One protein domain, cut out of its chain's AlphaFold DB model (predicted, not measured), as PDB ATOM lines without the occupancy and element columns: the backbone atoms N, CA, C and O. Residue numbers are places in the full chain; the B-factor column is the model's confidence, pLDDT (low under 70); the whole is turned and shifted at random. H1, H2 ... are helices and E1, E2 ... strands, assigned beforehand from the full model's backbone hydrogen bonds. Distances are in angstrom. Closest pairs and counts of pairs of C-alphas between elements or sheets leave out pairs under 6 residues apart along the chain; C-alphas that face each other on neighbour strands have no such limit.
ATOM      1  N   PHE A 334     220.436 131.891 194.499       92.12
ATOM      2  CA  PHE A 334     221.693 131.688 193.765       92.12
ATOM      3  C   PHE A 334     222.588 130.576 194.296       92.12
ATOM      4  O   PHE A 334     223.388 130.030 193.532       92.12
ATOM      5  N   THR A 335     222.445 130.223 195.569       93.88
ATOM      6  CA  THR A 335     223.352 129.328 196.303       93.88
ATOM      7  C   THR A 335     222.584 128.218 197.032       93.88
ATOM      8  O   THR A 335     223.116 127.558 197.919       93.88
ATOM      9  N   THR A 336     221.343 127.919 196.627       94.19
ATOM     10  CA  THR A 336     220.604 126.761 197.163       94.19
ATOM     11  C   THR A 336     221.291 125.436 196.807       94.19
ATOM     12  O   THR A 336     221.466 125.091 195.642       94.19
ATOM     13  N   GLY A 337     221.629 124.645 197.810       94.44
ATOM     14  CA  GLY A 337     222.148 123.290 197.705       94.44
ATOM     15  C   GLY A 337     221.073 122.189 197.710       94.44
ATOM     16  O   GLY A 337     219.876 122.429 197.505       94.44
ATOM     17  N   PRO A 338     221.491 120.926 197.913       94.06
ATOM     18  CA  PRO A 338     220.606 119.764 197.960       94.06
ATOM     19  C   PRO A 338     219.516 119.879 199.025       94.06
ATOM     20  O   PRO A 338     219.745 120.404 200.110       94.06
ATOM     21  N   LYS A 339     218.325 119.347 198.718       91.38
ATOM     22  CA  LYS A 339     217.156 119.330 199.620       91.38
ATOM     23  C   LYS A 339     216.759 120.706 200.188       91.38
ATOM     24  O   LYS A 339     216.100 120.773 201.219       91.38
ATOM     25  N   GLY A 340     217.111 121.791 199.496       88.75
ATOM     26  CA  GLY A 340     216.777 123.151 199.918       88.75
ATOM     27  C   GLY A 340     217.685 123.713 201.014       88.75
ATOM     28  O   GLY A 340     217.340 124.744 201.582       88.75
ATOM     29  N   LEU A 341     218.823 123.067 201.310       95.19
ATOM     30  CA  LEU A 341     219.873 123.668 202.131       95.19
ATOM     31  C   LEU A 341     220.320 124.972 201.465       95.19
ATOM     32  O   LEU A 341     220.804 124.936 200.341       95.19
ATOM     33  N   VAL A 342     220.188 126.107 202.139       95.50
ATOM     34  CA  VAL A 342     220.716 127.376 201.627       95.50
ATOM     35  C   VAL A 342     222.193 127.464 202.002       95.50
ATOM     36  O   VAL A 342     222.548 127.301 203.173       95.50
ATOM     37  N   CYS A 343     223.055 127.676 201.013       96.69
ATOM     38  CA  CYS A 343     224.491 127.830 201.219       96.69
ATOM     39  C   CYS A 343     224.907 129.295 201.066       96.69
ATOM     40  O   CYS A 343     224.166 130.096 200.517       96.69
ATOM     41  N   ASP A 344     226.107 129.608 201.532       96.00
ATOM     42  CA  ASP A 344     226.872 130.821 201.254       96.00
ATOM     43  C   ASP A 344     228.255 130.373 200.739       96.00
ATOM     44  O   ASP A 344     228.678 129.227 200.961       96.00
ATOM     45  N   ALA A 345     228.964 131.241 200.028       95.31
ATOM     46  CA  ALA A 345     230.264 130.937 199.453       95.31
ATOM     47  C   ALA A 345     231.324 131.968 199.845       95.31
ATOM     48  O   ALA A 345     231.106 133.178 199.796       95.31
ATOM     49  N   ILE A 346     232.528 131.470 200.135       94.62
ATOM     50  CA  ILE A 346     233.718 132.313 200.180       94.62
ATOM     51  C   ILE A 346     234.044 132.732 198.743       94.62
ATOM     52  O   ILE A 346     234.355 131.881 197.901       94.62
ATOM     53  N   ASN A 347     233.978 134.035 198.453       90.12
ATOM     54  CA  ASN A 347     234.180 134.558 197.098       90.12
ATOM     55  C   ASN A 347     235.554 134.176 196.539       90.12
ATOM     56  O   ASN A 347     236.557 134.263 197.246       90.12
ATOM     57  N   LYS A 348     235.631 133.865 195.242       90.81
ATOM     58  CA  LYS A 348     236.892 133.500 194.577       90.81
ATOM     59  C   LYS A 348     237.659 134.704 194.032       90.81
ATOM     60  O   LYS A 348     237.072 135.750 193.737       90.81
ATOM     61  N   VAL A 349     238.957 134.518 193.830       91.44
ATOM     62  CA  VAL A 349     239.797 135.352 192.963       91.44
ATOM     63  C   VAL A 349     240.291 134.493 191.809       91.44
ATOM     64  O   VAL A 349     240.962 133.486 192.024       91.44
ATOM     65  N   ILE A 350     239.929 134.863 190.585       93.31
ATOM     66  CA  ILE A 350     240.249 134.081 189.385       93.31
ATOM     67  C   ILE A 350     241.665 134.386 188.900       93.31
ATOM     68  O   ILE A 350     242.376 133.506 188.410       93.31
ATOM     69  N   THR A 351     242.095 135.631 189.050       94.62
ATOM     70  CA  THR A 351     243.446 136.052 188.700       94.62
ATOM     71  C   THR A 351     244.475 135.549 189.723       94.62
ATOM     72  O   THR A 351     244.223 135.515 190.932       94.62
ATOM     73  N   PRO A 352     245.671 135.130 189.270       94.38
ATOM     74  CA  PRO A 352     246.731 134.718 190.181       94.38
ATOM     75  C   PRO A 352     247.291 135.918 190.957       94.38
ATOM     76  O   PRO A 352     247.330 137.027 190.436       94.38
ATOM     77  N   GLU A 353     247.835 135.682 192.152       95.00
ATOM     78  CA  GLU A 353     248.414 136.731 193.013       95.00
ATOM     79  C   GLU A 353     249.453 137.608 192.301       95.00
ATOM     80  O   GLU A 353     249.484 138.816 192.483       95.00
ATOM     81  N   LYS A 354     250.265 137.031 191.409       95.25
ATOM     82  CA  LYS A 354     251.229 137.798 190.605       95.25
ATOM     83  C   LYS A 354     250.561 138.873 189.727       95.25
ATOM     84  O   LYS A 354     251.191 139.887 189.436       95.25
ATOM     85  N   LYS A 355     249.329 138.628 189.273       94.94
ATOM     86  CA  LYS A 355     248.549 139.499 188.382       94.94
ATOM     87  C   LYS A 355     247.825 140.595 189.161       94.94
ATOM     88  O   LYS A 355     247.847 141.743 188.733       94.94
ATOM     89  N   THR A 356     247.217 140.231 190.288       96.12
ATOM     90  CA  THR A 356     246.393 141.122 191.125       96.12
ATOM     91  C   THR A 356     246.867 141.159 192.588       96.12
ATOM     92  O   THR A 356     246.111 140.855 193.517       96.12
ATOM     93  N   PRO A 357     248.146 141.496 192.838       96.06
ATOM     94  CA  PRO A 357     248.741 141.365 194.165       96.06
ATOM     95  C   PRO A 357     248.050 142.215 195.235       96.06
ATOM     96  O   PRO A 357     247.989 141.796 196.389       96.06
ATOM     97  N   MET A 358     247.517 143.393 194.900       95.81
ATOM     98  CA  MET A 358     246.863 144.251 195.891       95.81
ATOM     99  C   MET A 358     245.510 143.684 196.321       95.81
ATOM    100  O   MET A 358     245.181 143.740 197.507       95.81
ATOM    101  N   LEU A 359     244.765 143.066 195.398       94.00
ATOM    102  CA  LEU A 359     243.502 142.397 195.734       94.00
ATOM    103  C   LEU A 359     243.733 141.200 196.665       94.00
ATOM    104  O   LEU A 359     242.992 141.003 197.631       94.00
ATOM    105  N   HIS A 360     244.788 140.417 196.410       94.19
ATOM    106  CA  HIS A 360     245.177 139.292 197.270       94.19
ATOM    107  C   HIS A 360     245.628 139.771 198.660       94.19
ATOM    108  O   HIS A 360     245.136 139.255 199.663       94.19
ATOM    109  N   GLN A 361     246.450 140.823 198.743       94.31
ATOM    110  CA  GLN A 361     246.862 141.429 200.019       94.31
ATOM    111  C   GLN A 361     245.676 141.918 200.859       94.31
ATOM    112  O   GLN A 361     245.666 141.747 202.078       94.31
ATOM    113  N   MET A 362     244.666 142.520 200.227       93.75
ATOM    114  CA  MET A 362     243.461 142.980 200.921       93.75
ATOM    115  C   MET A 362     242.706 141.808 201.566       93.75
ATOM    116  O   MET A 362     242.231 141.920 202.698       93.75
ATOM    117  N   ARG A 363     242.649 140.653 200.893       91.56
ATOM    118  CA  ARG A 363     242.002 139.444 201.423       91.56
ATOM    119  C   ARG A 363     242.741 138.816 202.597       91.56
ATOM    120  O   ARG A 363     242.098 138.241 203.477       91.56
ATOM    121  N   GLU A 364     244.061 138.968 202.676       92.31
ATOM    122  CA  GLU A 364     244.831 138.485 203.827       92.31
ATOM    123  C   GLU A 364     244.362 139.095 205.154       92.31
ATOM    124  O   GLU A 364     244.547 138.486 206.209       92.31
ATOM    125  N   LEU A 365     243.733 140.274 205.136       93.62
ATOM    126  CA  LEU A 365     243.206 140.892 206.350       93.62
ATOM    127  C   LEU A 365     242.112 140.067 207.019       93.62
ATOM    128  O   LEU A 365     242.028 140.088 208.248       93.62
ATOM    129  N   TYR A 366     241.308 139.322 206.255       92.69
ATOM    130  CA  TYR A 366     240.332 138.398 206.837       92.69
ATOM    131  C   TYR A 366     241.047 137.297 207.620       92.69
ATOM    132  O   TYR A 366     240.709 137.041 208.772       92.69
ATOM    133  N   LEU A 367     242.112 136.725 207.046       90.81
ATOM    134  CA  LEU A 367     242.910 135.672 207.687       90.81
ATOM    135  C   LEU A 367     243.724 136.174 208.884       90.81
ATOM    136  O   LEU A 367     244.077 135.396 209.766       90.81
ATOM    137  N   LYS A 368     244.009 137.476 208.937       91.38
ATOM    138  CA  LYS A 368     244.661 138.130 210.079       91.38
ATOM    139  C   LYS A 368     243.657 138.595 211.142       91.38
ATOM    140  O   LYS A 368     244.086 139.135 212.157       91.38
ATOM    141  N   GLY A 369     242.348 138.429 210.914       90.00
ATOM    142  CA  GLY A 369     241.291 138.924 211.803       90.00
ATOM    143  C   GLY A 369     241.221 140.452 211.879       90.00
ATOM    144  O   GLY A 369     240.736 140.989 212.864       90.00
ATOM    145  N   LYS A 370     241.739 141.155 210.865       92.75
ATOM    146  CA  LYS A 370     241.855 142.621 210.829       92.75
ATOM    147  C   LYS A 370     240.901 143.287 209.845       92.75
ATOM    148  O   LYS A 370     240.842 144.512 209.802       92.75
ATOM    149  N   ALA A 371     240.160 142.508 209.057       92.62
ATOM    150  CA  ALA A 371     239.261 143.029 208.033       92.62
ATOM    151  C   ALA A 371     238.241 144.033 208.595       92.62
ATOM    152  O   ALA A 371     238.005 145.052 207.964       92.62
ATOM    153  N   PHE A 372     237.706 143.803 209.798       91.88
ATOM    154  CA  PHE A 372     236.676 144.653 210.413       91.88
ATOM    155  C   PHE A 372     237.182 145.579 211.528       91.88
ATOM    156  O   PHE A 372     236.386 146.321 212.113       91.88
ATOM    157  N   LYS A 373     238.497 145.576 211.789       91.12
ATOM    158  CA  LYS A 373     239.135 146.315 212.885       91.12
ATOM    159  C   LYS A 373     238.687 147.779 212.924       91.12
ATOM    160  O   LYS A 373     238.738 148.470 211.908       91.12
ATOM    161  N   GLY A 374     238.251 148.250 214.092       87.50
ATOM    162  CA  GLY A 374     237.810 149.625 214.345       87.50
ATOM    163  C   GLY A 374     236.421 150.001 213.810       87.50
ATOM    164  O   GLY A 374     235.909 151.053 214.186       87.50
ATOM    165  N   LEU A 375     235.792 149.166 212.974       84.94
ATOM    166  CA  LEU A 375     234.505 149.463 212.321       84.94
ATOM    167  C   LEU A 375     233.353 148.549 212.762       84.94
ATOM    168  O   LEU A 375     232.198 148.881 212.508       84.94
ATOM    169  N   ALA A 376     233.642 147.452 213.469       84.81
ATOM    170  CA  ALA A 376     232.632 146.529 214.003       84.81
ATOM    171  C   ALA A 376     232.683 146.352 215.535       84.81
ATOM    172  O   ALA A 376     232.118 145.397 216.057       84.81
ATOM    173  N   MET A 377     233.347 147.252 216.278       79.50
ATOM    174  CA  MET A 377     233.523 147.123 217.735       79.50
ATOM    175  C   MET A 377     232.195 146.886 218.491       79.50
ATOM    176  O   MET A 377     231.239 147.642 218.271       79.50
ATOM    177  N   PRO A 378     232.151 145.940 219.455       73.88
ATOM    178  CA  PRO A 378     233.278 145.160 220.001       73.88
ATOM    179  C   PRO A 378     233.647 143.900 219.194       73.88
ATOM    180  O   PRO A 378     234.499 143.131 219.620       73.88
ATOM    181  N   TYR A 379     233.004 143.673 218.053       79.44
ATOM    182  CA  TYR A 379     233.160 142.484 217.224       79.44
ATOM    183  C   TYR A 379     234.160 142.695 216.092       79.44
ATOM    184  O   TYR A 379     233.904 142.294 214.978       79.44
ATOM    185  N   ASP A 380     235.269 143.393 216.292       81.38
ATOM    186  CA  ASP A 380     236.139 143.790 215.179       81.38
ATOM    187  C   ASP A 380     237.326 142.842 214.925       81.38
ATOM    188  O   ASP A 380     238.139 143.099 214.033       81.38
ATOM    189  N   GLU A 381     237.368 141.719 215.653       83.81
ATOM    190  CA  GLU A 381     238.308 140.611 215.476       83.81
ATOM    191  C   GLU A 381     237.607 139.361 214.913       83.81
ATOM    192  O   GLU A 381     236.662 138.834 215.499       83.81
ATOM    193  N   GLY A 382     238.115 138.844 213.790       90.31
ATOM    194  CA  GLY A 382     237.623 137.616 213.151       90.31
ATOM    195  C   GLY A 382     236.818 137.858 211.873       90.31
ATOM    196  O   GLY A 382     237.017 138.852 211.170       90.31
ATOM    197  N   ILE A 383     235.946 136.903 211.549       93.81
ATOM    198  CA  ILE A 383     235.115 136.876 210.344       93.81
ATOM    199  C   ILE A 383     233.648 136.735 210.786       93.81
ATOM    200  O   ILE A 383     233.290 135.708 211.370       93.81
ATOM    201  N   PRO A 384     232.770 137.715 210.517       93.75
ATOM    202  CA  PRO A 384     231.349 137.579 210.821       93.75
ATOM    203  C   PRO A 384     230.766 136.420 209.996       93.75
ATOM    204  O   PRO A 384     231.029 136.364 208.793       93.75
ATOM    205  N   PRO A 385     230.001 135.483 210.582       95.19
ATOM    206  CA  PRO A 385     229.352 134.429 209.804       95.19
ATOM    207  C   PRO A 385     228.270 135.019 208.880       95.19
ATOM    208  O   PRO A 385     227.758 136.102 209.178       95.19
ATOM    209  N   PRO A 386     227.843 134.301 207.822       94.62
ATOM    210  CA  PRO A 386     226.796 134.749 206.894       94.62
ATOM    211  C   PRO A 386     225.573 135.376 207.571       94.62
ATOM    212  O   PRO A 386     225.171 136.498 207.261       94.62
ATOM    213  N   LYS A 387     225.040 134.695 208.594       92.94
ATOM    214  CA  LYS A 387     223.863 135.146 209.344       92.94
ATOM    215  C   LYS A 387     224.018 136.511 210.027       92.94
ATOM    216  O   LYS A 387     223.008 137.157 210.282       92.94
ATOM    217  N   ALA A 388     225.239 136.969 210.314       93.69
ATOM    218  CA  ALA A 388     225.470 138.280 210.921       93.69
ATOM    219  C   ALA A 388     225.095 139.429 209.970       93.69
ATOM    220  O   ALA A 388     224.702 140.498 210.425       93.69
ATOM    221  N   PHE A 389     225.158 139.205 208.653       94.00
ATOM    222  CA  PHE A 389     224.774 140.201 207.649       94.00
ATOM    223  C   PHE A 389     223.259 140.318 207.465       94.00
ATOM    224  O   PHE A 389     222.789 141.317 206.929       94.00
ATOM    225  N   PHE A 390     222.482 139.344 207.947       93.25
ATOM    226  CA  PHE A 390     221.016 139.413 207.942       93.25
ATOM    227  C   PHE A 390     220.479 140.380 208.993       93.25
ATOM    228  O   PHE A 390     219.401 140.942 208.823       93.25
ATOM    229  N   THR A 391     221.230 140.562 210.077       91.94
ATOM    230  CA  THR A 391     220.865 141.425 211.199       91.94
ATOM    231  C   THR A 391     221.832 142.582 211.392       91.94
ATOM    232  O   THR A 391     221.780 143.227 212.423       91.94
ATOM    233  N   ALA A 392     222.703 142.893 210.432       92.38
ATOM    234  CA  ALA A 392     223.573 144.057 210.549       92.38
ATOM    235  C   ALA A 392     222.754 145.350 210.406       92.38
ATOM    236  O   ALA A 392     222.100 145.563 209.383       92.38
ATOM    237  N   LEU A 393     222.815 146.237 211.403       92.31
ATOM    238  CA  LEU A 393     222.303 147.598 211.256       92.31
ATOM    239  C   LEU A 393     223.372 148.458 210.558       92.31
ATOM    240  O   LEU A 393     224.449 148.664 211.138       92.31
ATOM    241  N   PRO A 394     223.096 148.982 209.350       87.62
ATOM    242  CA  PRO A 394     224.050 149.809 208.630       87.62
ATOM    243  C   PRO A 394     224.235 151.182 209.281       87.62
ATOM    244  O   PRO A 394     223.301 151.762 209.834       87.62
ATOM    245  N   ALA A 395     225.434 151.740 209.134       86.50
ATOM    246  CA  ALA A 395     225.767 153.103 209.532       86.50
ATOM    247  C   ALA A 395     226.725 153.740 208.504       86.50
ATOM    248  O   ALA A 395     227.444 153.004 207.825       86.50
ATOM    249  N   PRO A 396     226.781 155.081 208.387       89.94
ATOM    250  CA  PRO A 396     225.948 156.082 209.063       89.94
ATOM    251  C   PRO A 396     224.517 156.150 208.509       89.94
ATOM    252  O   PRO A 396     224.282 155.923 207.326       89.94
ATOM    253  N   VAL A 397     223.575 156.568 209.352       91.44
ATOM    254  CA  VAL A 397     222.200 156.890 208.952       91.44
ATOM    255  C   VAL A 397     222.044 158.409 208.876       91.44
ATOM    256  O   VAL A 397     222.328 159.102 209.840       91.44
ATOM    257  N   TYR A 398     221.640 158.968 207.737       93.00
ATOM    258  CA  TYR A 398     221.564 160.425 207.534       93.00
ATOM    259  C   TYR A 398     220.222 161.036 207.936       93.00
ATOM    260  O   TYR A 398     220.137 162.230 208.223       93.00
ATOM    261  N   ARG A 399     219.167 160.226 207.950       92.25
ATOM    262  CA  ARG A 399     217.806 160.637 208.305       92.25
ATOM    263  C   ARG A 399     217.129 159.533 209.098       92.25
ATOM    264  O   ARG A 399     217.538 158.389 208.998       92.25
ATOM    265  N   GLU A 400     216.076 159.867 209.826       94.44
ATOM    266  CA  GLU A 400     215.295 158.874 210.560       94.44
ATOM    267  C   GLU A 400     214.789 157.742 209.644       94.44
ATOM    268  O   GLU A 400     214.273 158.000 208.550       94.44
ATOM    269  N   VAL A 401     214.954 156.496 210.094       94.25
ATOM    270  CA  VAL A 401     214.510 155.273 209.399       94.25
ATOM    271  C   VAL A 401     213.702 154.417 210.369       94.25
ATOM    272  O   VAL A 401     213.879 154.520 211.585       94.25
ATOM    273  N   ASN A 402     212.817 153.563 209.858       95.25
ATOM    274  CA  ASN A 402     212.135 152.585 210.690       95.25
ATOM    275  C   ASN A 402     212.914 151.263 210.721       95.25
ATOM    276  O   ASN A 402     213.403 150.788 209.700       95.25
ATOM    277  N   ILE A 403     212.986 150.620 211.883       95.69
ATOM    278  CA  ILE A 403     213.637 149.314 212.032       95.69
ATOM    279  C   ILE A 403     213.003 148.220 211.159       95.69
ATOM    280  O   ILE A 403     213.701 147.300 210.739       95.69
ATOM    281  N   GLY A 404     211.716 148.347 210.817       94.88
ATOM    282  CA  GLY A 404     211.026 147.470 209.869       94.88
ATOM    283  C   GLY A 404     211.504 147.600 208.418       94.88
ATOM    284  O   GLY A 404     211.287 146.686 207.628       94.88
ATOM    285  N   ASP A 405     212.196 148.689 208.061       92.19
ATOM    286  CA  ASP A 405     212.862 148.817 206.756       92.19
ATOM    287  C   ASP A 405     214.161 147.993 206.695       92.19
ATOM    288  O   ASP A 405     214.680 147.723 205.610       92.19
ATOM    289  N   ILE A 406     214.705 147.597 207.851       94.44
ATOM    290  CA  ILE A 406     215.955 146.836 207.965       94.44
ATOM    291  C   ILE A 406     215.656 145.357 208.236       94.44
ATOM    292  O   ILE A 406     216.144 144.487 207.510       94.44
ATOM    293  N   PHE A 407     214.819 145.070 209.237       95.81
ATOM    294  CA  PHE A 407     214.517 143.712 209.697       95.81
ATOM    295  C   PHE A 407     213.061 143.340 209.444       95.81
ATOM    296  O   PHE A 407     212.152 144.140 209.653       95.81
ATOM    297  N   ALA A 408     212.826 142.089 209.047       95.50
ATOM    298  CA  ALA A 408     211.486 141.630 208.693       95.50
ATOM    299  C   ALA A 408     210.555 141.507 209.910       95.50
ATOM    300  O   ALA A 408     209.373 141.827 209.821       95.50
ATOM    301  N   ASN A 409     211.082 141.022 211.039       95.88
ATOM    302  CA  ASN A 409     210.355 140.826 212.294       95.88
ATOM    303  C   ASN A 409     211.202 141.296 213.496       95.88
ATOM    304  O   ASN A 409     211.718 140.460 214.243       95.88
ATOM    305  N   PRO A 410     211.343 142.613 213.732       95.62
ATOM    306  CA  PRO A 410     212.197 143.158 214.798       95.62
ATOM    307  C   PRO A 410     211.926 142.579 216.201       95.62
ATOM    308  O   PRO A 410     212.842 142.407 217.001       95.62
ATOM    309  N   ASP A 411     210.684 142.188 216.502       94.81
ATOM    310  CA  ASP A 411     210.307 141.563 217.783       94.81
ATOM    311  C   ASP A 411     210.986 140.211 218.051       94.81
ATOM    312  O   ASP A 411     210.958 139.714 219.180       94.81
ATOM    313  N   LYS A 412     211.572 139.591 217.021       96.00
ATOM    314  CA  LYS A 412     212.318 138.332 217.126       96.00
ATOM    315  C   LYS A 412     213.808 138.527 217.395       96.00
ATOM    316  O   LYS A 412     214.487 137.527 217.608       96.00
ATOM    317  N   LEU A 413     214.312 139.762 217.398       96.25
ATOM    318  CA  LEU A 413     215.708 140.029 217.746       96.25
ATOM    319  C   LEU A 413     215.980 139.641 219.215       96.25
ATOM    320  O   LEU A 413     215.107 139.843 220.070       96.25
ATOM    321  N   PRO A 414     217.179 139.116 219.532       95.69
ATOM    322  CA  PRO A 414     217.562 138.793 220.903       95.69
ATOM    323  C   PRO A 414     217.494 140.000 221.843       95.69
ATOM    324  O   PRO A 414     217.624 141.152 221.423       95.69
ATOM    325  N   LYS A 415     217.321 139.739 223.143       96.50
ATOM    326  CA  LYS A 415     217.248 140.791 224.170       96.50
ATOM    327  C   LYS A 415     218.534 141.612 224.208       96.50
ATOM    328  O   LYS A 415     218.475 142.834 224.224       96.50
ATOM    329  N   GLU A 416     219.666 140.928 224.168       95.88
ATOM    330  CA  GLU A 416     221.010 141.494 224.161       95.88
ATOM    331  C   GLU A 416     221.217 142.385 222.935       95.88
ATOM    332  O   GLU A 416     221.847 143.438 223.026       95.88
ATOM    333  N   TYR A 417     220.644 142.002 221.787       95.56
ATOM    334  CA  TYR A 417     220.741 142.833 220.596       95.56
ATOM    335  C   TYR A 417     219.873 144.084 220.700       95.56
ATOM    336  O   TYR A 417     220.336 145.168 220.368       95.56
ATOM    337  N   TRP A 418     218.652 143.970 221.230       96.62
ATOM    338  CA  TRP A 418     217.830 145.144 221.534       96.62
ATOM    339  C   TRP A 418     218.538 146.116 222.481       96.62
ATOM    340  O   TRP A 418     218.548 147.311 222.208       96.62
ATOM    341  N   GLU A 419     219.187 145.615 223.535       95.94
ATOM    342  CA  GLU A 419     219.967 146.446 224.461       95.94
ATOM    343  C   GLU A 419     221.112 147.175 223.738       95.94
ATOM    344  O   GLU A 419     221.326 148.369 223.965       95.94
ATOM    345  N   LEU A 420     221.814 146.499 222.820       94.06
ATOM    346  CA  LEU A 420     222.839 147.119 221.974       94.06
ATOM    347  C   LEU A 420     222.240 148.172 221.027       94.06
ATOM    348  O   LEU A 420     222.786 149.264 220.900       94.06
ATOM    349  N   LEU A 421     221.119 147.879 220.369       94.94
ATOM    350  CA  LEU A 421     220.458 148.800 219.442       94.94
ATOM    351  C   LEU A 421     219.954 150.064 220.155       94.94
ATOM    352  O   LEU A 421     220.149 151.166 219.645       94.94
ATOM    353  N   GLU A 422     219.359 149.926 221.340       95.25
ATOM    354  CA  GLU A 422     218.893 151.051 222.159       95.25
ATOM    355  C   GLU A 422     220.071 151.895 222.679       95.25
ATOM    356  O   GLU A 422     220.034 153.123 222.606       95.25
ATOM    357  N   SER A 423     221.141 151.257 223.164       92.75
ATOM    358  CA  SER A 423     222.287 151.962 223.765       92.75
ATOM    359  C   SER A 423     223.261 152.564 222.747       92.75
ATOM    360  O   SER A 423     223.681 153.713 222.887       92.75
ATOM    361  N   GLU A 424     223.629 151.808 221.713       90.69
ATOM    362  CA  GLU A 424     224.630 152.210 220.726       90.69
ATOM    363  C   GLU A 424     224.005 152.837 219.484       90.69
ATOM    364  O   GLU A 424     224.592 153.766 218.930       90.69
ATOM    365  N   GLY A 425     222.843 152.344 219.049       90.69
ATOM    366  CA  GLY A 425     222.118 152.851 217.881       90.69
ATOM    367  C   GLY A 425     221.082 153.926 218.209       90.69
ATOM    368  O   GLY A 425     220.598 154.589 217.296       90.69
ATOM    369  N   GLY A 426     220.731 154.106 219.489       94.44
ATOM    370  CA  GLY A 426     219.641 154.988 219.915       94.44
ATOM    371  C   GLY A 426     218.271 154.568 219.385       94.44
ATOM    372  O   GLY A 426     217.377 155.407 219.277       94.44
ATOM    373  N   VAL A 427     218.125 153.297 218.999       95.94
ATOM    374  CA  VAL A 427     216.880 152.772 218.444       95.94
ATOM    375  C   VAL A 427     215.807 152.798 219.526       95.94
ATOM    376  O   VAL A 427     216.035 152.317 220.626       95.94
ATOM    377  N   ASP A 428     214.622 153.322 219.229       96.75
ATOM    378  CA  ASP A 428     213.478 153.232 220.137       96.75
ATOM    379  C   ASP A 428     212.672 151.980 219.799       96.75
ATOM    380  O   ASP A 428     211.998 151.908 218.771       96.75
ATOM    381  N   ARG A 429     212.712 150.988 220.689       95.94
ATOM    382  CA  ARG A 429     212.000 149.722 220.509       95.94
ATOM    383  C   ARG A 429     210.482 149.871 220.403       95.94
ATOM    384  O   ARG A 429     209.848 149.076 219.717       95.94
ATOM    385  N   LYS A 430     209.876 150.847 221.084       94.75
ATOM    386  CA  LYS A 430     208.413 151.025 221.089       94.75
ATOM    387  C   LYS A 430     207.917 151.620 219.782       94.75
ATOM    388  O   LYS A 430     206.840 151.252 219.320       94.75
ATOM    389  N   THR A 431     208.665 152.567 219.226       96.31
ATOM    390  CA  THR A 431     208.281 153.271 217.994       96.31
ATOM    391  C   THR A 431     208.926 152.671 216.744       96.31
ATOM    392  O   THR A 431     208.474 152.930 215.630       96.31
ATOM    393  N   GLY A 432     209.968 151.854 216.913       95.81
ATOM    394  CA  GLY A 432     210.798 151.332 215.831       95.81
ATOM    395  C   GLY A 432     211.721 152.384 215.210       95.81
ATOM    396  O   GLY A 432     212.257 152.158 214.128       95.81
ATOM    397  N   ARG A 433     211.880 153.546 215.849       96.81
ATOM    398  CA  ARG A 433     212.650 154.677 215.327       96.81
ATOM    399  C   ARG A 433     214.148 154.387 215.372       96.81
ATOM    400  O   ARG A 433     214.673 154.104 216.443       96.81
ATOM    401  N   ILE A 434     214.836 154.554 214.246       95.94
ATOM    402  CA  ILE A 434     216.300 154.621 214.162       95.94
ATOM    403  C   ILE A 434     216.690 156.091 213.935       95.94
ATOM    404  O   ILE A 434     216.323 156.651 212.896       95.94
ATOM    405  N   PRO A 435     217.397 156.738 214.879       95.00
ATOM    406  CA  PRO A 435     217.757 158.145 214.761       95.00
ATOM    407  C   PRO A 435     218.844 158.388 213.700       95.00
ATOM    408  O   PRO A 435     219.653 157.505 213.409       95.00
ATOM    409  N   PRO A 436     218.918 159.609 213.145       93.38
ATOM    410  CA  PRO A 436     220.032 160.017 212.298       93.38
ATOM    411  C   PRO A 436     221.350 160.184 213.080       93.38
ATOM    412  O   PRO A 436     221.383 160.429 214.287       93.38
ATOM    413  N   TYR A 437     222.467 160.125 212.356       92.19
ATOM    414  CA  TYR A 437     223.841 160.183 212.860       92.19
ATOM    415  C   TYR A 437     224.140 161.451 213.667       92.19
ATOM    416  O   TYR A 437     224.982 161.443 214.556       92.19
ATOM    417  N   ASN A 438     223.499 162.577 213.364       90.31
ATOM    418  CA  ASN A 438     223.705 163.811 214.122       90.31
ATOM    419  C   ASN A 438     223.109 163.751 215.543       90.31
ATOM    420  O   ASN A 438     223.604 164.465 216.412       90.31
ATOM    421  N   GLU A 439     222.111 162.896 215.792       92.69
ATOM    422  CA  GLU A 439     221.604 162.604 217.140       92.69
ATOM    423  C   GLU A 439     222.454 161.536 217.836       92.69
ATOM    424  O   GLU A 439     222.797 161.686 219.008       92.69
ATOM    425  N   VAL A 440     222.836 160.481 217.105       90.12
ATOM    426  CA  VAL A 440     223.634 159.361 217.630       90.12
ATOM    427  C   VAL A 440     224.812 159.067 216.685       90.12
ATOM    428  O   VAL A 440     224.699 158.233 215.787       90.12
ATOM    429  N   PRO A 441     225.964 159.751 216.846       85.81
ATOM    430  CA  PRO A 441     227.081 159.650 215.900       85.81
ATOM    431  C   PRO A 441     227.728 158.266 215.895       85.81
ATOM    432  O   PRO A 441     228.422 157.901 216.847       85.81
ATOM    433  N   ARG A 442     227.517 157.490 214.825       83.56
ATOM    434  CA  ARG A 442     228.046 156.126 214.654       83.56
ATOM    435  C   ARG A 442     228.463 155.855 213.215       83.56
ATOM    436  O   ARG A 442     227.665 155.957 212.292       83.56
ATOM    437  N   ILE A 443     229.729 155.500 213.036       81.94
ATOM    438  CA  ILE A 443     230.294 155.051 211.751       81.94
ATOM    439  C   ILE A 443     230.377 153.522 211.654       81.94
ATOM    440  O   ILE A 443     230.721 152.985 210.608       81.94
ATOM    441  N   LYS A 444     230.119 152.836 212.773       85.69
ATOM    442  CA  LYS A 444     230.264 151.391 212.926       85.69
ATOM    443  C   LYS A 444     228.958 150.678 212.621       85.69
ATOM    444  O   LYS A 444     227.889 151.166 212.985       85.69
ATOM    445  N   TRP A 445     229.065 149.507 212.012       89.62
ATOM    446  CA  TRP A 445     227.927 148.611 211.852       89.62
ATOM    447  C   TRP A 445     227.617 147.957 213.197       89.62
ATOM    448  O   TRP A 445     228.535 147.587 213.931       89.62
ATOM    449  N   LEU A 446     226.332 147.815 213.524       92.12
ATOM    450  CA  LEU A 446     225.921 147.106 214.735       92.12
ATOM    451  C   LEU A 446     225.476 145.698 214.360       92.12
ATOM    452  O   LEU A 446     224.416 145.512 213.763       92.12
ATOM    453  N   PHE A 447     226.296 144.722 214.725       93.62
ATOM    454  CA  PHE A 447     225.994 143.305 214.564       93.62
ATOM    455  C   PHE A 447     225.285 142.750 215.798       93.62
ATOM    456  O   PHE A 447     225.422 143.289 216.897       93.62
ATOM    457  N   ASP A 448     224.546 141.657 215.609       94.06
ATOM    458  CA  ASP A 448     223.910 140.935 216.707       94.06
ATOM    459  C   ASP A 448     224.976 140.360 217.664       94.06
ATOM    460  O   ASP A 448     225.775 139.510 217.254       94.06
ATOM    461  N   PRO A 449     224.989 140.785 218.942       93.19
ATOM    462  CA  PRO A 449     225.989 140.394 219.923       93.19
ATOM    463  C   PRO A 449     225.942 138.913 220.308       93.19
ATOM    464  O   PRO A 449     226.894 138.404 220.898       93.19
ATOM    465  N   THR A 450     224.843 138.222 220.002       92.56
ATOM    466  CA  THR A 450     224.663 136.793 220.288       92.56
ATOM    467  C   THR A 450     225.296 135.897 219.223       92.56
ATOM    468  O   THR A 450     225.381 134.678 219.390       92.56
ATOM    469  N   ILE A 451     225.751 136.487 218.113       93.56
ATOM    470  CA  ILE A 451     226.412 135.773 217.030       93.56
ATOM    471  C   ILE A 451     227.920 135.756 217.277       93.56
ATOM    472  O   ILE A 451     228.602 136.772 217.165       93.56
ATOM    473  N   GLU A 452     228.454 134.571 217.561       93.44
ATOM    474  CA  GLU A 452     229.897 134.385 217.676       93.44
ATOM    475  C   GLU A 452     230.587 134.542 216.312       93.44
ATOM    476  O   GLU A 452     230.193 133.922 215.319       93.44
ATOM    477  N   TRP A 453     231.631 135.373 216.279       93.56
ATOM    478  CA  TRP A 453     232.475 135.568 215.106       93.56
ATOM    479  C   TRP A 453     233.384 134.362 214.875       93.56
ATOM    480  O   TRP A 453     233.902 133.750 215.810       93.56
ATOM    481  N   LEU A 454     233.588 134.034 213.605       95.12
ATOM    482  CA  LEU A 454     234.439 132.935 213.177       95.12
ATOM    483  C   LEU A 454     235.902 133.370 213.231       95.12
ATOM    484  O   LEU A 454     236.243 134.531 212.990       95.12
ATOM    485  N   LYS A 455     236.792 132.425 213.500       92.56
ATOM    486  CA  LYS A 455     238.236 132.628 213.427       92.56
ATOM    487  C   LYS A 455     238.762 132.020 212.133       92.56
ATOM    488  O   LYS A 455     238.298 130.957 211.734       92.56
ATOM    489  N   PRO A 456     239.794 132.614 211.518       91.12
ATOM    490  CA  PRO A 456     240.474 132.012 210.372       91.12
ATOM    491  C   PRO A 456     240.919 130.565 210.619       91.12
ATOM    492  O   PRO A 456     240.853 129.743 209.716       91.12
ATOM    493  N   SER A 457     241.312 130.242 211.856       93.00
ATOM    494  CA  SER A 457     241.710 128.894 212.275       93.00
ATOM    495  C   SER A 457     240.559 127.899 212.425       93.00
ATOM    496  O   SER A 457     240.831 126.721 212.613       93.00
ATOM    497  N   ASP A 458     239.303 128.355 212.434       95.25
ATOM    498  CA  ASP A 458     238.161 127.438 212.478       95.25
ATOM    499  C   ASP A 458     237.972 126.753 211.108       95.25
ATOM    500  O   ASP A 458     237.467 125.637 211.047       95.25
ATOM    501  N   PHE A 459     238.416 127.385 210.014       96.62
ATOM    502  CA  PHE A 459     238.286 126.864 208.654       96.62
ATOM    503  C   PHE A 459     239.392 125.858 208.293       96.62
ATOM    504  O   PHE A 459     240.532 125.995 208.751       96.62
ATOM    505  N   PRO A 460     239.119 124.912 207.372       96.12
ATOM    506  CA  PRO A 460     240.184 124.261 206.623       96.12
ATOM    507  C   PRO A 460     240.947 125.313 205.796       96.12
ATOM    508  O   PRO A 460     240.404 126.397 205.544       96.12
ATOM    509  N   PRO A 461     242.187 125.028 205.349       94.19
ATOM    510  CA  PRO A 461     242.987 125.987 204.591       94.19
ATOM    511  C   PRO A 461     242.192 126.657 203.462       94.19
ATOM    512  O   PRO A 461     241.626 125.988 202.598       94.19
ATOM    513  N   ILE A 462     242.133 127.989 203.491       92.44
ATOM    514  CA  ILE A 462     241.396 128.780 202.504       92.44
ATOM    515  C   ILE A 462     242.322 129.065 201.322       92.44
ATOM    516  O   ILE A 462     243.281 129.824 201.450       92.44
ATOM    517  N   ASP A 463     242.003 128.487 200.164       90.81
ATOM    518  CA  ASP A 463     242.562 128.901 198.878       90.81
ATOM    519  C   ASP A 463     241.588 129.866 198.191       90.81
ATOM    520  O   ASP A 463     240.472 129.496 197.819       90.81
ATOM    521  N   TRP A 464     242.009 131.118 198.001       90.62
ATOM    522  CA  TRP A 464     241.193 132.146 197.356       90.62
ATOM    523  C   TRP A 464     240.850 131.839 195.898       90.62
ATOM    524  O   TRP A 464     239.881 132.397 195.387       90.62
ATOM    525  N   LYS A 465     241.608 130.971 195.221       89.00
ATOM    526  CA  LYS A 465     241.312 130.554 193.844       89.00
ATOM    527  C   LYS A 465     240.176 129.544 193.790       89.00
ATOM    528  O   LYS A 465     239.319 129.619 192.909       89.00
ATOM    529  N   GLU A 466     240.147 128.633 194.756       90.25
ATOM    530  CA  GLU A 466     239.135 127.582 194.825       90.25
ATOM    531  C   GLU A 466     237.861 128.048 195.530       90.25
ATOM    532  O   GLU A 466     236.768 127.640 195.132       90.25
ATOM    533  N   GLY A 467     237.980 128.950 196.508       93.31
ATOM    534  CA  GLY A 467     236.880 129.340 197.388       93.31
ATOM    535  C   GLY A 467     236.442 128.188 198.297       93.31
ATOM    536  O   GLY A 467     237.060 127.127 198.336       93.31
ATOM    537  N   GLN A 468     235.360 128.396 199.042       96.44
ATOM    538  CA  GLN A 468     234.721 127.361 199.861       96.44
ATOM    539  C   GLN A 468     233.213 127.604 199.907       96.44
ATOM    540  O   GLN A 468     232.752 128.702 199.597       96.44
ATOM    541  N   VAL A 469     232.449 126.593 200.310       97.50
ATOM    542  CA  VAL A 469     230.987 126.653 200.410       97.50
ATOM    543  C   VAL A 469     230.551 126.174 201.781       97.50
ATOM    544  O   VAL A 469     231.036 125.156 202.273       97.50
ATOM    545  N   TRP A 470     229.628 126.901 202.398       97.75
ATOM    546  CA  TRP A 470     229.192 126.667 203.769       97.75
ATOM    547  C   TRP A 470     227.672 126.817 203.890       97.75
ATOM    548  O   TRP A 470     227.071 127.545 203.106       97.75
ATOM    549  N   PRO A 471     227.008 126.143 204.842       97.00
ATOM    550  CA  PRO A 471     225.608 126.419 205.158       97.00
ATOM    551  C   PRO A 471     225.417 127.876 205.598       97.00
ATOM    552  O   PRO A 471     226.224 128.410 206.356       97.00
ATOM    553  N   VAL A 472     224.333 128.525 205.174       95.75
ATOM    554  CA  VAL A 472     224.081 129.931 205.539       95.75
ATOM    555  C   VAL A 472     223.749 130.109 207.029       95.75
ATOM    556  O   VAL A 472     223.963 131.166 207.621       95.75
ATOM    557  N   ASP A 473     223.243 129.049 207.662       94.69
ATOM    558  CA  ASP A 473     222.909 128.975 209.085       94.69
ATOM    559  C   ASP A 473     224.113 128.657 209.981       94.69
ATOM    560  O   ASP A 473     223.960 128.441 211.183       94.69
ATOM    561  N   MET A 474     225.318 128.656 209.410       94.56
ATOM    562  CA  MET A 474     226.551 128.329 210.106       94.56
ATOM    563  C   MET A 474     226.755 129.169 211.378       94.56
ATOM    564  O   MET A 474     226.755 130.405 211.381       94.56
ATOM    565  N   THR A 475     226.981 128.455 212.477       95.31
ATOM    566  CA  THR A 475     227.560 128.968 213.720       95.31
ATOM    567  C   THR A 475     229.014 128.517 213.812       95.31
ATOM    568  O   THR A 475     229.431 127.606 213.095       95.31
ATOM    569  N   ARG A 476     229.790 129.119 214.717       96.12
ATOM    570  CA  ARG A 476     231.167 128.685 214.963       96.12
ATOM    571  C   ARG A 476     231.245 127.222 215.413       96.12
ATOM    572  O   ARG A 476     232.061 126.474 214.889       96.12
ATOM    573  N   GLU A 477     230.349 126.806 216.310       97.06
ATOM    574  CA  GLU A 477     230.214 125.410 216.755       97.06
ATOM    575  C   GLU A 477     229.900 124.467 215.583       97.06
ATOM    576  O   GLU A 477     230.583 123.463 215.399       97.06
ATOM    577  N   LYS A 478     228.917 124.815 214.737       97.62
ATOM    578  CA  LYS A 478     228.558 124.011 213.559       97.62
ATOM    579  C   LYS A 478     229.739 123.861 212.601       97.62
ATOM    580  O   LYS A 478     229.998 122.759 212.130       97.62
ATOM    581  N   LEU A 479     230.462 124.952 212.347       97.81
ATOM    582  CA  LEU A 479     231.665 124.962 211.516       97.81
ATOM    583  C   LEU A 479     232.721 123.998 212.079       97.81
ATOM    584  O   LEU A 479     233.176 123.113 211.359       97.81
ATOM    585  N   GLN A 480     233.054 124.128 213.365       97.94
ATOM    586  CA  GLN A 480     234.043 123.274 214.032       97.94
ATOM    587  C   GLN A 480     233.666 121.798 213.941       97.94
ATOM    588  O   GLN A 480     234.493 120.994 213.523       97.94
ATOM    589  N   ILE A 481     232.405 121.453 214.219       98.38
ATOM    590  CA  ILE A 481     231.926 120.074 214.089       98.38
ATOM    591  C   ILE A 481     232.068 119.585 212.644       98.38
ATOM    592  O   ILE A 481     232.577 118.492 212.424       98.38
ATOM    593  N   MET A 482     231.651 120.367 211.642       98.56
ATOM    594  CA  MET A 482     231.787 119.961 210.236       98.56
ATOM    595  C   MET A 482     233.250 119.668 209.872       98.56
ATOM    596  O   MET A 482     233.522 118.655 209.230       98.56
ATOM    597  N   VAL A 483     234.184 120.518 210.306       98.38
ATOM    598  CA  VAL A 483     235.624 120.355 210.043       98.38
ATOM    599  C   VAL A 483     236.210 119.160 210.793       98.38
ATOM    600  O   VAL A 483     236.960 118.385 210.202       98.38
ATOM    601  N   GLU A 484     235.845 118.959 212.062       98.12
ATOM    602  CA  GLU A 484     236.260 117.799 212.863       98.12
ATOM    603  C   GLU A 484     235.786 116.474 212.251       98.12
ATOM    604  O   GLU A 484     236.518 115.484 212.270       98.12
ATOM    605  N   GLU A 485     234.598 116.463 211.640       98.12
ATOM    606  CA  GLU A 485     234.075 115.308 210.901       98.12
ATOM    607  C   GLU A 485     234.705 115.138 209.505       98.12
ATOM    608  O   GLU A 485     234.438 114.150 208.818       98.12
ATOM    609  N   GLY A 486     235.568 116.066 209.083       98.12
ATOM    610  CA  GLY A 486     236.351 115.971 207.853       98.12
ATOM    611  C   GLY A 486     235.799 116.753 206.663       98.12
ATOM    612  O   GLY A 486     236.234 116.508 205.539       98.12
ATOM    613  N   TYR A 487     234.863 117.684 206.868       98.44
ATOM    614  CA  TYR A 487     234.451 118.603 205.809       98.44
ATOM    615  C   TYR A 487     235.576 119.592 205.474       98.44
ATOM    616  O   TYR A 487     236.117 120.267 206.348       98.44
ATOM    617  N   ASP A 488     235.900 119.714 204.189       97.12
ATOM    618  CA  ASP A 488     237.034 120.495 203.681       97.12
ATOM    619  C   ASP A 488     236.629 121.842 203.055       97.12
ATOM    620  O   ASP A 488     237.468 122.558 202.509       97.12
ATOM    621  N   GLY A 489     235.344 122.204 203.118       97.25
ATOM    622  CA  GLY A 489     234.819 123.423 202.498       97.25
ATOM    623  C   GLY A 489     234.574 123.310 200.989       97.25
ATOM    624  O   GLY A 489     234.095 124.267 200.384       97.25
ATOM    625  N   SER A 490     234.841 122.164 200.356       97.12
ATOM    626  CA  SER A 490     234.690 121.984 198.902       97.12
ATOM    627  C   SER A 490     233.236 121.959 198.416       97.12
ATOM    628  O   SER A 490     232.986 122.024 197.211       97.12
ATOM    629  N   GLY A 491     232.263 121.834 199.321       97.31
ATOM    630  CA  GLY A 491     230.860 121.553 199.006       97.31
ATOM    631  C   GLY A 491     230.554 120.066 198.787       97.31
ATOM    632  O   GLY A 491     229.386 119.700 198.649       97.31
ATOM    633  N   GLU A 492     231.567 119.191 198.773       97.38
ATOM    634  CA  GLU A 492     231.368 117.742 198.705       97.38
ATOM    635  C   GLU A 492     230.596 117.256 199.936       97.38
ATOM    636  O   GLU A 492     230.981 117.521 201.073       97.38
ATOM    637  N   ASN A 493     229.480 116.554 199.715       96.88
ATOM    638  CA  ASN A 493     228.611 116.048 200.783       96.88
ATOM    639  C   ASN A 493     228.176 117.114 201.811       96.88
ATOM    640  O   ASN A 493     227.878 116.782 202.956       96.88
ATOM    641  N   ILE A 494     228.083 118.392 201.418       97.75
ATOM    642  CA  ILE A 494     227.768 119.496 202.343       97.75
ATOM    643  C   ILE A 494     226.479 119.269 203.148       97.75
ATOM    644  O   ILE A 494     226.427 119.587 204.334       97.75
ATOM    645  N   LEU A 495     225.453 118.666 202.535       97.50
ATOM    646  CA  LEU A 495     224.208 118.317 203.223       97.50
ATOM    647  C   LEU A 495     224.451 117.309 204.356       97.50
ATOM    648  O   LEU A 495     223.947 117.516 205.456       97.50
ATOM    649  N   HIS A 496     225.245 116.265 204.104       97.56
ATOM    650  CA  HIS A 496     225.588 115.252 205.103       97.56
ATOM    651  C   HIS A 496     226.280 115.885 206.306       97.56
ATOM    652  O   HIS A 496     225.830 115.721 207.437       97.56
ATOM    653  N   TYR A 497     227.335 116.667 206.059       98.25
ATOM    654  CA  TYR A 497     228.095 117.319 207.123       98.25
ATOM    655  C   TYR A 497     227.263 118.347 207.890       98.25
ATOM    656  O   TYR A 497     227.334 118.394 209.118       98.25
ATOM    657  N   SER A 498     226.422 119.120 207.195       97.50
ATOM    658  CA  SER A 498     225.488 120.047 207.837       97.50
ATOM    659  C   SER A 498     224.517 119.308 208.757       97.50
ATOM    660  O   SER A 498     224.418 119.654 209.930       97.50
ATOM    661  N   CYS A 499     223.825 118.275 208.259       97.62
ATOM    662  CA  CYS A 499     222.867 117.506 209.056       97.62
ATOM    663  C   CYS A 499     223.551 116.752 210.203       97.62
ATOM    664  O   CYS A 499     223.003 116.676 211.299       97.62
ATOM    665  N   LEU A 500     224.762 116.229 209.996       97.88
ATOM    666  CA  LEU A 500     225.553 115.588 211.043       97.88
ATOM    667  C   LEU A 500     225.895 116.566 212.172       97.88
ATOM    668  O   LEU A 500     225.714 116.223 213.343       97.88
ATOM    669  N   ALA A 501     226.332 117.781 211.835       98.06
ATOM    670  CA  ALA A 501     226.580 118.825 212.820       98.06
ATOM    671  C   ALA A 501     225.292 119.217 213.556       98.06
ATOM    672  O   ALA A 501     225.264 119.223 214.787       98.06
ATOM    673  N   ASP A 502     224.191 119.406 212.823       97.38
ATOM    674  CA  ASP A 502     222.886 119.701 213.415       97.38
ATOM    675  C   ASP A 502     222.424 118.573 214.351       97.38
ATOM    676  O   ASP A 502     221.894 118.847 215.425       97.38
ATOM    677  N   ARG A 503     222.658 117.295 214.020       97.56
ATOM    678  CA  ARG A 503     222.363 116.158 214.912       97.56
ATOM    679  C   ARG A 503     223.188 116.197 216.190       97.56
ATOM    680  O   ARG A 503     222.627 115.991 217.265       97.56
ATOM    681  N   LYS A 504     224.490 116.477 216.094       97.81
ATOM    682  CA  LYS A 504     225.382 116.573 217.262       97.81
ATOM    683  C   LYS A 504     225.012 117.740 218.177       97.81
ATOM    684  O   LYS A 504     225.053 117.587 219.393       97.81
ATOM    685  N   MET A 505     224.543 118.846 217.604       97.00
ATOM    686  CA  MET A 505     223.981 119.986 218.338       97.00
ATOM    687  C   MET A 505     222.542 119.732 218.837       97.00
ATOM    688  O   MET A 505     221.957 120.561 219.537       97.00
ATOM    689  N   GLY A 506     221.929 118.603 218.461       95.69
ATOM    690  CA  GLY A 506     220.548 118.259 218.790       95.69
ATOM    691  C   GLY A 506     219.513 119.160 218.110       95.69
ATOM    692  O   GLY A 506     218.454 119.397 218.689       95.69
ATOM    693  N   GLN A 507     219.812 119.704 216.930       94.12
ATOM    694  CA  GLN A 507     219.019 120.680 216.175       94.12
ATOM    695  C   GLN A 507     218.480 120.177 214.825       94.12
ATOM    696  O   GLN A 507     217.706 120.897 214.201       94.12
ATOM    697  N   GLU A 508     218.811 118.963 214.381       90.44
ATOM    698  CA  GLU A 508     218.374 118.448 213.072       90.44
ATOM    699  C   GLU A 508     216.861 118.623 212.829       90.44
ATOM    700  O   GLU A 508     216.023 118.315 213.682       90.44
ATOM    701  N   GLY A 509     216.508 119.166 211.659       88.94
ATOM    702  CA  GLY A 509     215.122 119.400 211.252       88.94
ATOM    703  C   GLY A 509     214.359 120.460 212.057       88.94
ATOM    704  O   GLY A 509     213.179 120.700 211.766       88.94
ATOM    705  N   LYS A 510     214.984 121.097 213.060       95.31
ATOM    706  CA  LYS A 510     214.344 122.148 213.855       95.31
ATOM    707  C   LYS A 510     214.131 123.410 213.030       95.31
ATOM    708  O   LYS A 510     214.832 123.707 212.064       95.31
ATOM    709  N   LEU A 511     213.134 124.175 213.456       95.31
ATOM    710  CA  LEU A 511     212.929 125.534 212.991       95.31
ATOM    711  C   LEU A 511     213.848 126.460 213.794       95.31
ATOM    712  O   LEU A 511     213.691 126.574 215.009       95.31
ATOM    713  N   VAL A 512     214.788 127.105 213.113       92.94
ATOM    714  CA  VAL A 512     215.678 128.132 213.670       92.94
ATOM    715  C   VAL A 512     215.322 129.504 213.098       92.94
ATOM    716  O   VAL A 512     214.460 129.620 212.222       92.94
ATOM    717  N   LEU A 513     215.966 130.554 213.601       92.88
ATOM    718  CA  LEU A 513     215.903 131.885 213.004       92.88
ATOM    719  C   LEU A 513     217.166 132.139 212.181       92.88
ATOM    720  O   LEU A 513     218.278 131.949 212.671       92.88
ATOM    721  N   LEU A 514     216.976 132.591 210.943       91.38
ATOM    722  CA  LEU A 514     218.010 133.242 210.146       91.38
ATOM    723  C   LEU A 514     217.688 134.727 210.117       91.38
ATOM    724  O   LEU A 514     216.689 135.134 209.530       91.38
ATOM    725  N   GLY A 515     218.493 135.515 210.824       91.31
ATOM    726  CA  GLY A 515     218.116 136.872 211.191       91.31
ATOM    727  C   GLY A 515     216.878 136.868 212.091       91.31
ATOM    728  O   GLY A 515     216.910 136.322 213.191       91.31
ATOM    729  N   THR A 516     215.769 137.428 211.616       95.00
ATOM    730  CA  THR A 516     214.481 137.463 212.327       95.00
ATOM    731  C   THR A 516     213.422 136.546 211.717       95.00
ATOM    732  O   THR A 516     212.272 136.518 212.167       95.00
ATOM    733  N   THR A 517     213.780 135.778 210.689       94.75
ATOM    734  CA  THR A 517     212.831 134.989 209.905       94.75
ATOM    735  C   THR A 517     213.020 133.482 210.104       94.75
ATOM    736  O   THR A 517     214.152 133.000 210.185       94.75
ATOM    737  N   PRO A 518     211.932 132.688 210.165       94.31
ATOM    738  CA  PRO A 518     212.044 131.245 210.355       94.31
ATOM    739  C   PRO A 518     212.773 130.545 209.202       94.31
ATOM    740  O   PRO A 518     212.540 130.842 208.026       94.31
ATOM    741  N   TYR A 519     213.616 129.576 209.534       94.12
ATOM    742  CA  TYR A 519     214.321 128.708 208.597       94.12
ATOM    743  C   TYR A 519     214.299 127.281 209.129       94.12
ATOM    744  O   TYR A 519     214.632 127.030 210.286       94.12
ATOM    745  N   LYS A 520     213.838 126.341 208.306       94.81
ATOM    746  CA  LYS A 520     213.792 124.934 208.687       94.81
ATOM    747  C   LYS A 520     215.124 124.301 208.313       94.81
ATOM    748  O   LYS A 520     215.443 124.253 207.128       94.81
ATOM    749  N   LEU A 521     215.855 123.809 209.310       93.31
ATOM    750  CA  LEU A 521     217.104 123.095 209.074       93.31
ATOM    751  C   LEU A 521     216.847 121.864 208.193       93.31
ATOM    752  O   LEU A 521     215.818 121.192 208.365       93.31
TER     753      LEU A 521
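What this domain is: This is residues 334 to 521 of the 524 residues of an uncharacterized protein of Hadesarchaea archaeon (UniProt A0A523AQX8). With little regular structure, long loops wind round H2; H4, H5 and ribbon E1 E2 gather on one side, H1, H3 and hairpin E3 E4 elsewhere. Of 188 printed residues, 61 form five named helices and four strands, mixed in class. The whole is compact, radius of gyration of the C-alphas 18.0 A, spans 48 by 44 by 26 A.

Where its parts are: E1, residues 343-346, begins at C-alpha 343 (224.491, 127.830, 201.219). Then come H1 357-367, 15.8 A long, H2 386-389, H3 415-424, E2 468-471, H4 476-484, H5 494-504, 15.4 A, E3 511-514 and E4 517-520, ending at C-alpha 520 (213.792, 124.934, 208.687).

How they stand to each other: E1 and E2 are antiparallel, N 344 and O 470 2.8 A apart; so are hairpin E3 and E4, N 512 and O 519 2.8 A. H4 and H5 touch, closest C-alphas Met 482 and Tyr 497, 5.5 A, at a steep tilt, only just, of 68 degrees. H3, H4 and H5 have every O i to N i+4 pair within hydrogen-bond range, H1 4 of 7.

The domain as a whole: Links H1-H2, H2-H3 and H3-E2 are long; the printed part has no cut.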